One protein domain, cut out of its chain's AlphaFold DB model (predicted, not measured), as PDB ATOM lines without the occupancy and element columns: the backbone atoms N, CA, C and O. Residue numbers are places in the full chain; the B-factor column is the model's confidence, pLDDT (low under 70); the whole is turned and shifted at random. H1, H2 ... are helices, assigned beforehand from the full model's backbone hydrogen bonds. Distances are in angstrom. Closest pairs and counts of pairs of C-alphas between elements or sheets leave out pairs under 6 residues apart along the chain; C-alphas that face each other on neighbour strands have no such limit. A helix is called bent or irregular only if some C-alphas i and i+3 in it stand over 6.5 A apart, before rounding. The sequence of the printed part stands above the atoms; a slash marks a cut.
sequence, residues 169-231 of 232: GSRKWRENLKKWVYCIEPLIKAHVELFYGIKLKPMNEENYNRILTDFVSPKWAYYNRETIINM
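Overview. This is residues 169 to 231 of the 232 residues of the protein "Phasyl DNA replicon protein arp" of Neisseria meningitidis (UniProt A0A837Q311). One long helix, H1, bent into arms H1a and H1b, makes the long axis; the chain then folds back along it through a long link and three short helices, H2, H3 and H4, with H4 packed on H1a. The printed part has 63 residues with four named helices, H1 to H4 in order, and no named strand: all helix. It is compact, radius of gyration of the C-alphas 11.8 A, yet elongated, spanning 38 by 19 by 17 A.

Along the chain. Find C-alpha 169 at (-63.581, -23.915, -15.516), where H1, residues 169 to 196, begins. By its hydrogen bonds it was assigned as one helix, but it is bent: C-alphas 183 and 186 are 7.1 A apart. H1a is residues 169 to 183, 21.1 A; H1b is 186 to 196, 15.1 A. Then come H2, 208 to 215, 10.6 A; H3, 220 to 223; and H4, 225 to 229, ending at (-56.742, -25.478, -21.963).

Arrangement. H1a and H1b stand at a steep tilt of 58 degrees. H1a touches H4, closest at C-alphas 177 and 228, 5.7 A. H2 is close but not clearly touching H1b, closest at C-alphas 192 and 215, 7.3 A. Every O i to N i+4 pair is within hydrogen-bond range in H1a, H1b, H2 and H4; H3 is too short for one.

Size, cuts and confidence. The farthest C-alphas, of Gly 169 and Gly 197, are 38.1 A apart. The printed part has no cut, the link from H1 to H2 is long, 11 residues, and no printed residue is under 70 in pLDDT.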
ATOM      1  N   GLY A 169     -64.873 -24.238 -14.902       90.00
ATOM      2  CA  GLY A 169     -63.581 -23.915 -15.516       90.00
ATOM      3  C   GLY A 169     -62.387 -24.434 -14.705       90.00
ATOM      4  O   GLY A 169     -61.439 -24.969 -15.275       90.00
ATOM      5  N   SER A 170     -62.446 -24.356 -13.369       90.25
ATOM      6  CA  SER A 170     -61.392 -24.911 -12.508       90.25
ATOM      7  C   SER A 170     -61.304 -26.439 -12.597       90.25
ATOM      8  O   SER A 170     -60.208 -26.994 -12.522       90.25
ATOM      9  N   ARG A 171     -62.448 -27.123 -12.752       91.62
ATOM     10  CA  ARG A 171     -62.521 -28.579 -12.914       91.62
ATOM     11  C   ARG A 171     -61.928 -28.985 -14.259       91.62
ATOM     12  O   ARG A 171     -60.994 -29.780 -14.268       91.62
ATOM     13  N   LYS A 172     -62.383 -28.353 -15.346       93.69
ATOM     14  CA  LYS A 172     -61.880 -28.597 -16.704       93.69
ATOM     15  C   LYS A 172     -60.369 -28.372 -16.802       93.69
ATOM     16  O   LYS A 172     -59.658 -29.203 -17.351       93.69
ATOM     17  N   TRP A 173     -59.851 -27.305 -16.187       92.94
ATOM     18  CA  TRP A 173     -58.404 -27.078 -16.110       92.94
ATOM     19  C   TRP A 173     -57.660 -28.239 -15.433       92.94
ATOM     20  O   TRP A 173     -56.635 -28.675 -15.947       92.94
ATOM     21  N   ARG A 174     -58.152 -28.759 -14.297       92.19
ATOM     22  CA  ARG A 174     -57.504 -29.881 -13.587       92.19
ATOM     23  C   ARG A 174     -57.547 -31.183 -14.392       92.19
ATOM     24  O   ARG A 174     -56.551 -31.899 -14.420       92.19
ATOM     25  N   GLU A 175     -58.665 -31.470 -15.054       94.12
ATOM     26  CA  GLU A 175     -58.815 -32.635 -15.938       94.12
ATOM     27  C   GLU A 175     -57.833 -32.567 -17.108       94.12
ATOM     28  O   GLU A 175     -57.074 -33.506 -17.353       94.12
ATOM     29  N   ASN A 176     -57.776 -31.417 -17.772       96.31
ATOM     30  CA  ASN A 176     -56.876 -31.201 -18.891       96.31
ATOM     31  C   ASN A 176     -55.404 -31.197 -18.472       96.31
ATOM     32  O   ASN A 176     -54.557 -31.752 -19.170       96.31
ATOM     33  N   LEU A 177     -55.091 -30.621 -17.309       95.00
ATOM     34  CA  LEU A 177     -53.752 -30.664 -16.732       95.00
ATOM     35  C   LEU A 177     -53.314 -32.107 -16.472       95.00
ATOM     36  O   LEU A 177     -52.182 -32.452 -16.793       95.00
ATOM     37  N   LYS A 178     -54.200 -32.961 -15.944       94.81
ATOM     38  CA  LYS A 178     -53.907 -34.386 -15.734       94.81
ATOM     39  C   LYS A 178     -53.558 -35.082 -17.050       94.81
ATOM     40  O   LYS A 178     -52.551 -35.785 -17.109       94.81
ATOM     41  N   LYS A 179     -54.345 -34.849 -18.108       95.50
ATOM     42  CA  LYS A 179     -54.057 -35.375 -19.454       95.50
ATOM     43  C   LYS A 179     -52.713 -34.869 -19.975       95.50
ATOM     44  O   LYS A 179     -51.917 -35.646 -20.486       95.50
ATOM     45  N   TRP A 180     -52.439 -33.576 -19.813       96.00
ATOM     46  CA  TRP A 180     -51.205 -32.972 -20.306       96.00
ATOM     47  C   TRP A 180     -49.985 -33.544 -19.587       96.00
ATOM     48  O   TRP A 180     -49.050 -33.976 -20.254       96.00
ATOM     49  N   VAL A 181     -50.027 -33.630 -18.249       95.19
ATOM     50  CA  VAL A 181     -48.979 -34.252 -17.423       95.19
ATOM     51  C   VAL A 181     -48.714 -35.686 -17.874       95.19
ATOM     52  O   VAL A 181     -47.553 -36.041 -18.051       95.19
ATOM     53  N   TYR A 182     -49.763 -36.472 -18.135       94.25
ATOM     54  CA  TYR A 182     -49.625 -37.837 -18.644       94.25
ATOM     55  C   TYR A 182     -48.850 -37.897 -19.974       94.25
ATOM     56  O   TYR A 182     -47.988 -38.756 -20.143       94.25
ATOM     57  N   CYS A 183     -49.088 -36.954 -20.892       94.12
ATOM     58  CA  CYS A 183     -48.374 -36.895 -22.171       94.12
ATOM     59  C   CYS A 183     -46.900 -36.483 -22.030       94.12
ATOM     60  O   CYS A 183     -46.045 -37.016 -22.734       94.12
ATOM     61  N   ILE A 184     -46.585 -35.528 -21.151       94.81
ATOM     62  CA  ILE A 184     -45.220 -34.980 -21.038       94.81
ATOM     63  C   ILE A 184     -44.327 -35.753 -20.064       94.81
ATOM     64  O   ILE A 184     -43.104 -35.632 -20.130       94.81
ATOM     65  N   GLU A 185     -44.905 -36.533 -19.148       95.50
ATOM     66  CA  GLU A 185     -44.159 -37.241 -18.107       95.50
ATOM     67  C   GLU A 185     -43.039 -38.139 -18.654       95.50
ATOM     68  O   GLU A 185     -41.924 -38.048 -18.126       95.50
ATOM     69  N   PRO A 186     -43.254 -38.953 -19.707       95.94
ATOM     70  CA  PRO A 186     -42.191 -39.785 -20.265       95.94
ATOM     71  C   PRO A 186     -41.038 -38.954 -20.838       95.94
ATOM     72  O   PRO A 186     -39.874 -39.293 -20.631       95.94
ATOM     73  N   LEU A 187     -41.354 -37.833 -21.498       94.56
ATOM     74  CA  LEU A 187     -40.361 -36.934 -22.094       94.56
ATOM     75  C   LEU A 187     -39.489 -36.282 -21.018       94.56
ATOM     76  O   LEU A 187     -38.268 -36.234 -21.152       94.56
ATOM     77  N   ILE A 188     -40.105 -35.825 -19.924       94.94
ATOM     78  CA  ILE A 188     -39.375 -35.232 -18.798       94.94
ATOM     79  C   ILE A 188     -38.502 -36.280 -18.114       94.94
ATOM     80  O   ILE A 188     -37.345 -35.994 -17.825       94.94
ATOM     81  N   LYS A 189     -39.016 -37.492 -17.876       95.81
ATOM     82  CA  LYS A 189     -38.222 -38.577 -17.279       95.81
ATOM     83  C   LYS A 189     -36.988 -38.893 -18.118       95.81
ATOM     84  O   LYS A 189     -35.892 -38.912 -17.568       95.81
ATOM     85  N   ALA A 190     -37.158 -39.058 -19.430       95.19
ATOM     86  CA  ALA A 190     -36.053 -39.332 -20.343       95.19
ATOM     87  C   ALA A 190     -35.028 -38.188 -20.369       95.19
ATOM     88  O   ALA A 190     -33.829 -38.433 -20.270       95.19
ATOM     89  N   HIS A 191     -35.488 -36.934 -20.439       94.19
ATOM     90  CA  HIS A 191     -34.612 -35.764 -20.394       94.19
ATOM     91  C   HIS A 191     -33.814 -35.700 -19.084       94.19
ATOM     92  O   HIS A 191     -32.601 -35.502 -19.093       94.19
ATOM     93  N   VAL A 192     -34.477 -35.890 -17.943       95.31
ATOM     94  CA  VAL A 192     -33.827 -35.776 -16.635       95.31
ATOM     95  C   VAL A 192     -32.845 -36.920 -16.385       95.31
ATOM     96  O   VAL A 192     -31.761 -36.689 -15.846       95.31
ATOM     97  N   GLU A 193     -33.163 -38.131 -16.834       95.94
ATOM     98  CA  GLU A 193     -32.237 -39.260 -16.770       95.94
ATOM     99  C   GLU A 193     -31.017 -39.038 -17.677       95.94
ATOM    100  O   GLU A 193     -29.890 -39.226 -17.225       95.94
ATOM    101  N   LEU A 194     -31.217 -38.550 -18.906       96.12
ATOM    102  CA  LEU A 194     -30.136 -38.326 -19.869       96.12
ATOM    103  C   LEU A 194     -29.174 -37.204 -19.449       96.12
ATOM    104  O   LEU A 194     -27.962 -37.368 -19.541       96.12
ATOM    105  N   PHE A 195     -29.702 -36.059 -19.012       94.94
ATOM    106  CA  PHE A 195     -28.886 -34.865 -18.758       94.94
ATOM    107  C   PHE A 195     -28.438 -34.717 -17.303       94.94
ATOM    108  O   PHE A 195     -27.449 -34.035 -17.041       94.94
ATOM    109  N   TYR A 196     -29.143 -35.341 -16.355       93.88
ATOM    110  CA  TYR A 196     -28.853 -35.205 -14.924       93.88
ATOM    111  C   TYR A 196     -28.575 -36.546 -14.232       93.88
ATOM    112  O   TYR A 196     -28.180 -36.541 -13.068       93.88
ATOM    113  N   GLY A 197     -28.781 -37.692 -14.896       93.56
ATOM    114  CA  GLY A 197     -28.590 -39.018 -14.293       93.56
ATOM    115  C   GLY A 197     -29.593 -39.344 -13.181       93.56
ATOM    116  O   GLY A 197     -29.354 -40.239 -12.370       93.56
ATOM    117  N   ILE A 198     -30.707 -38.606 -13.096       93.62
ATOM    118  CA  ILE A 198     -31.697 -38.741 -12.021       93.62
ATOM    119  C   ILE A 198     -32.915 -39.511 -12.533       93.62
ATOM    120  O   ILE A 198     -33.610 -39.067 -13.443       93.62
ATOM    121  N   LYS A 199     -33.254 -40.620 -11.866       93.62
ATOM    122  CA  LYS A 199     -34.518 -41.334 -12.096       93.62
ATOM    123  C   LYS A 199     -35.653 -40.695 -11.301       93.62
ATOM    124  O   LYS A 199     -35.744 -40.850 -10.081       93.62
ATOM    125  N   LEU A 200     -36.531 -39.967 -11.989       92.75
ATOM    126  CA  LEU A 200     -37.680 -39.315 -11.361       92.75
ATOM    127  C   LEU A 200     -38.773 -40.314 -10.965       92.75
ATOM    128  O   LEU A 200     -39.144 -41.208 -11.727       92.75
ATOM    129  N   LYS A 201     -39.353 -40.096  -9.779       92.75
ATOM    130  CA  LYS A 201     -40.589 -40.772  -9.361       92.75
ATOM    131  C   LYS A 201     -41.751 -40.383 -10.287       92.75
ATOM    132  O   LYS A 201     -41.722 -39.281 -10.841       92.75
ATOM    133  N   PRO A 202     -42.784 -41.237 -10.421       93.50
ATOM    134  CA  PRO A 202     -43.985 -40.876 -11.157       93.50
ATOM    135  C   PRO A 202     -44.613 -39.573 -10.661       93.50
ATOM    136  O   PRO A 202     -44.651 -39.311  -9.450       93.50
ATOM    137  N   MET A 203     -45.083 -38.756 -11.601       94.62
ATOM    138  CA  MET A 203     -45.757 -37.508 -11.281       94.62
ATOM    139  C   MET A 203     -47.145 -37.783 -10.700       94.62
ATOM    140  O   MET A 203     -47.908 -38.599 -11.207       94.62
ATOM    141  N   ASN A 204     -47.471 -37.089  -9.615       93.12
ATOM    142  CA  ASN A 204     -48.756 -37.160  -8.931       93.12
ATOM    143  C   ASN A 204     -49.173 -35.773  -8.424       93.12
ATOM    144  O   ASN A 204     -48.436 -34.797  -8.571       93.12
ATOM    145  N   GLU A 205     -50.349 -35.693  -7.804       89.12
ATOM    146  CA  GLU A 205     -50.955 -34.446  -7.313       89.12
ATOM    147  C   GLU A 205     -50.074 -33.678  -6.314       89.12
ATOM    148  O   GLU A 205     -50.157 -32.453  -6.230       89.12
ATOM    149  N   GLU A 206     -49.189 -34.374  -5.599       90.50
ATOM    150  CA  GLU A 206     -48.318 -33.787  -4.580       90.50
ATOM    151  C   GLU A 206     -46.992 -33.272  -5.153       90.50
ATOM    152  O   GLU A 206     -46.411 -32.319  -4.628       90.50
ATOM    153  N   ASN A 207     -46.484 -33.898  -6.220       93.12
ATOM    154  CA  ASN A 207     -45.117 -33.670  -6.689       93.12
ATOM    155  C   ASN A 207     -45.012 -33.012  -8.078       93.12
ATOM    156  O   ASN A 207     -43.956 -32.438  -8.372       93.12
ATOM    157  N   TYR A 208     -46.074 -33.029  -8.898       93.62
ATOM    158  CA  TYR A 208     -46.004 -32.598 -10.302       93.62
ATOM    159  C   TYR A 208     -45.508 -31.154 -10.421       93.62
ATOM    160  O   TYR A 208     -44.601 -30.859 -11.192       93.62
ATOM    161  N   ASN A 209     -46.032 -30.247  -9.589       92.31
ATOM    162  CA  ASN A 209     -45.677 -28.835  -9.657       92.31
ATOM    163  C   ASN A 209     -44.192 -28.593  -9.349       92.31
ATOM    164  O   ASN A 209     -43.583 -27.712  -9.953       92.31
ATOM    165  N   ARG A 210     -43.602 -29.371  -8.430       93.06
ATOM    166  CA  ARG A 210     -42.172 -29.270  -8.104       93.06
ATOM    167  C   ARG A 210     -41.324 -29.761  -9.275       93.06
ATOM    168  O   ARG A 210     -40.462 -29.027  -9.733       93.06
ATOM    169  N   ILE A 211     -41.634 -30.946  -9.803       94.62
ATOM    170  CA  ILE A 211     -40.912 -31.542 -10.936       94.62
ATOM    171  C   ILE A 211     -40.952 -30.612 -12.158       94.62
ATOM    172  O   ILE A 211     -39.913 -30.308 -12.735       94.62
ATOM    173  N   LEU A 212     -42.126 -30.084 -12.510       95.00
ATOM    174  CA  LEU A 212     -42.264 -29.150 -13.630       95.00
ATOM    175  C   LEU A 212     -41.549 -27.815 -13.378       95.00
ATOM    176  O   LEU A 212     -40.998 -27.222 -14.303       95.00
ATOM    177  N   THR A 213     -41.534 -27.332 -12.135       94.25
ATOM    178  CA  THR A 213     -40.793 -26.114 -11.771       94.25
ATOM    179  C   THR A 213     -39.291 -26.295 -11.958       94.25
ATOM    180  O   THR A 213     -38.648 -25.400 -12.508       94.25
ATOM    181  N   ASP A 214     -38.761 -27.435 -11.519       93.56
ATOM    182  CA  ASP A 214     -37.325 -27.702 -11.482       93.56
ATOM    183  C   ASP A 214     -36.771 -28.068 -12.868       93.56
ATOM    184  O   ASP A 214     -35.689 -27.611 -13.226       93.56
ATOM    185  N   PHE A 215     -37.521 -28.841 -13.666       93.69
ATOM    186  CA  PHE A 215     -37.019 -29.427 -14.920       93.69
ATOM    187  C   PHE A 215     -37.657 -28.881 -16.203       93.69
ATOM    188  O   PHE A 215     -37.160 -29.165 -17.287       93.69
ATOM    189  N   VAL A 216     -38.737 -28.096 -16.113       92.38
ATOM    190  CA  VAL A 216     -39.334 -27.417 -17.279       92.38
ATOM    191  C   VAL A 216     -39.146 -25.913 -17.153       92.38
ATOM    192  O   VAL A 216     -38.441 -25.292 -17.942       92.38
ATOM    193  N   SER A 217     -39.801 -25.299 -16.166       93.44
ATOM    194  CA  SER A 217     -39.648 -23.883 -15.836       93.44
ATOM    195  C   SER A 217     -40.480 -23.530 -14.600       93.44
ATOM    196  O   SER A 217     -41.630 -23.965 -14.504       93.44
ATOM    197  N   PRO A 218     -40.045 -22.579 -13.751       92.12
ATOM    198  CA  PRO A 218     -40.915 -21.971 -12.737       92.12
ATOM    199  C   PRO A 218     -42.175 -21.288 -13.297       92.12
ATOM    200  O   PRO A 218     -43.056 -20.904 -12.530       92.12
ATOM    201  N   LYS A 219     -42.258 -21.095 -14.621       93.62
ATOM    202  CA  LYS A 219     -43.420 -20.554 -15.339       93.62
ATOM    203  C   LYS A 219     -44.103 -21.589 -16.249       93.62
ATOM    204  O   LYS A 219     -44.846 -21.189 -17.143       93.62
ATOM    205  N   TRP A 220     -43.882 -22.891 -16.032       95.19
ATOM    206  CA  TRP A 220     -44.405 -23.969 -16.888       95.19
ATOM    207  C   TRP A 220     -45.904 -23.810 -17.186       95.19
ATOM    208  O   TRP A 220     -46.311 -23.912 -18.340       95.19
ATOM    209  N   ALA A 221     -46.715 -23.470 -16.178       93.94
ATOM    210  CA  ALA A 221     -48.161 -23.342 -16.336       93.94
ATOM    211  C   ALA A 221     -48.544 -22.188 -17.270       93.94
ATOM    212  O   ALA A 221     -49.502 -22.304 -18.021       93.94
ATOM    213  N   TYR A 222     -47.788 -21.086 -17.251       93.25
ATOM    214  CA  TYR A 222     -48.046 -19.924 -18.102       93.25
ATOM    215  C   TYR A 222     -47.672 -20.187 -19.564       93.25
ATOM    216  O   TYR A 222     -48.426 -19.804 -20.462       93.25
ATOM    217  N   TYR A 223     -46.529 -20.841 -19.796       95.44
ATOM    218  CA  TYR A 223     -46.049 -21.154 -21.144       95.44
ATOM    219  C   TYR A 223     -46.892 -22.225 -21.834       95.44
ATOM    220  O   TYR A 223     -47.115 -22.136 -23.034       95.44
ATOM    221  N   ASN A 224     -47.414 -23.186 -21.075       95.19
ATOM    222  CA  ASN A 224     -48.191 -24.299 -21.619       95.19
ATOM    223  C   ASN A 224     -49.706 -24.106 -21.466       95.19
ATOM    224  O   ASN A 224     -50.466 -25.030 -21.739       95.19
ATOM    225  N   ARG A 225     -50.168 -22.927 -21.018       94.19
ATOM    226  CA  ARG A 225     -51.581 -22.702 -20.670       94.19
ATOM    227  C   ARG A 225     -52.532 -23.004 -21.826       94.19
ATOM    228  O   ARG A 225     -53.564 -23.614 -21.590       94.19
ATOM    229  N   GLU A 226     -52.184 -22.592 -23.047       95.44
ATOM    230  CA  GLU A 226     -53.054 -22.748 -24.218       95.44
ATOM    231  C   GLU A 226     -53.133 -24.220 -24.614       95.44
ATOM    232  O   GLU A 226     -54.219 -24.742 -24.846       95.44
ATOM    233  N   THR A 227     -51.997 -24.922 -24.594       95.31
ATOM    234  CA  THR A 227     -51.948 -26.367 -24.820       95.31
ATOM    235  C   THR A 227     -52.794 -27.103 -23.790       95.31
ATOM    236  O   THR A 227     -53.616 -27.924 -24.169       95.31
ATOM    237  N   ILE A 228     -52.652 -26.769 -22.501       96.00
ATOM    238  CA  ILE A 228     -53.423 -27.394 -21.421       96.00
ATOM    239  C   ILE A 228     -54.917 -27.098 -21.593       96.00
ATOM    240  O   ILE A 228     -55.725 -28.017 -21.575       96.00
ATOM    241  N   ILE A 229     -55.322 -25.845 -21.808       93.19
ATOM    242  CA  ILE A 229     -56.742 -25.478 -21.963       93.19
ATOM    243  C   ILE A 229     -57.402 -26.240 -23.118       93.19
ATOM    244  O   ILE A 229     -58.561 -26.630 -22.993       93.19
ATOM    245  N   ASN A 230     -56.654 -26.499 -24.191       93.75
ATOM    246  CA  ASN A 230     -57.154 -27.145 -25.401       93.75
ATOM    247  C   ASN A 230     -56.928 -28.669 -25.449       93.75
ATOM    248  O   ASN A 230     -57.202 -29.276 -26.481       93.75
ATOM    249  N   MET A 231     -56.466 -29.307 -24.365       88.25
ATOM    250  CA  MET A 231     -56.432 -30.776 -24.290       88.25
ATOM    251  C   MET A 231     -57.865 -31.322 -24.360       88.25
ATOM    252  O   MET A 231     -58.684 -31.015 -23.488       88.25
TER     253      MET A 231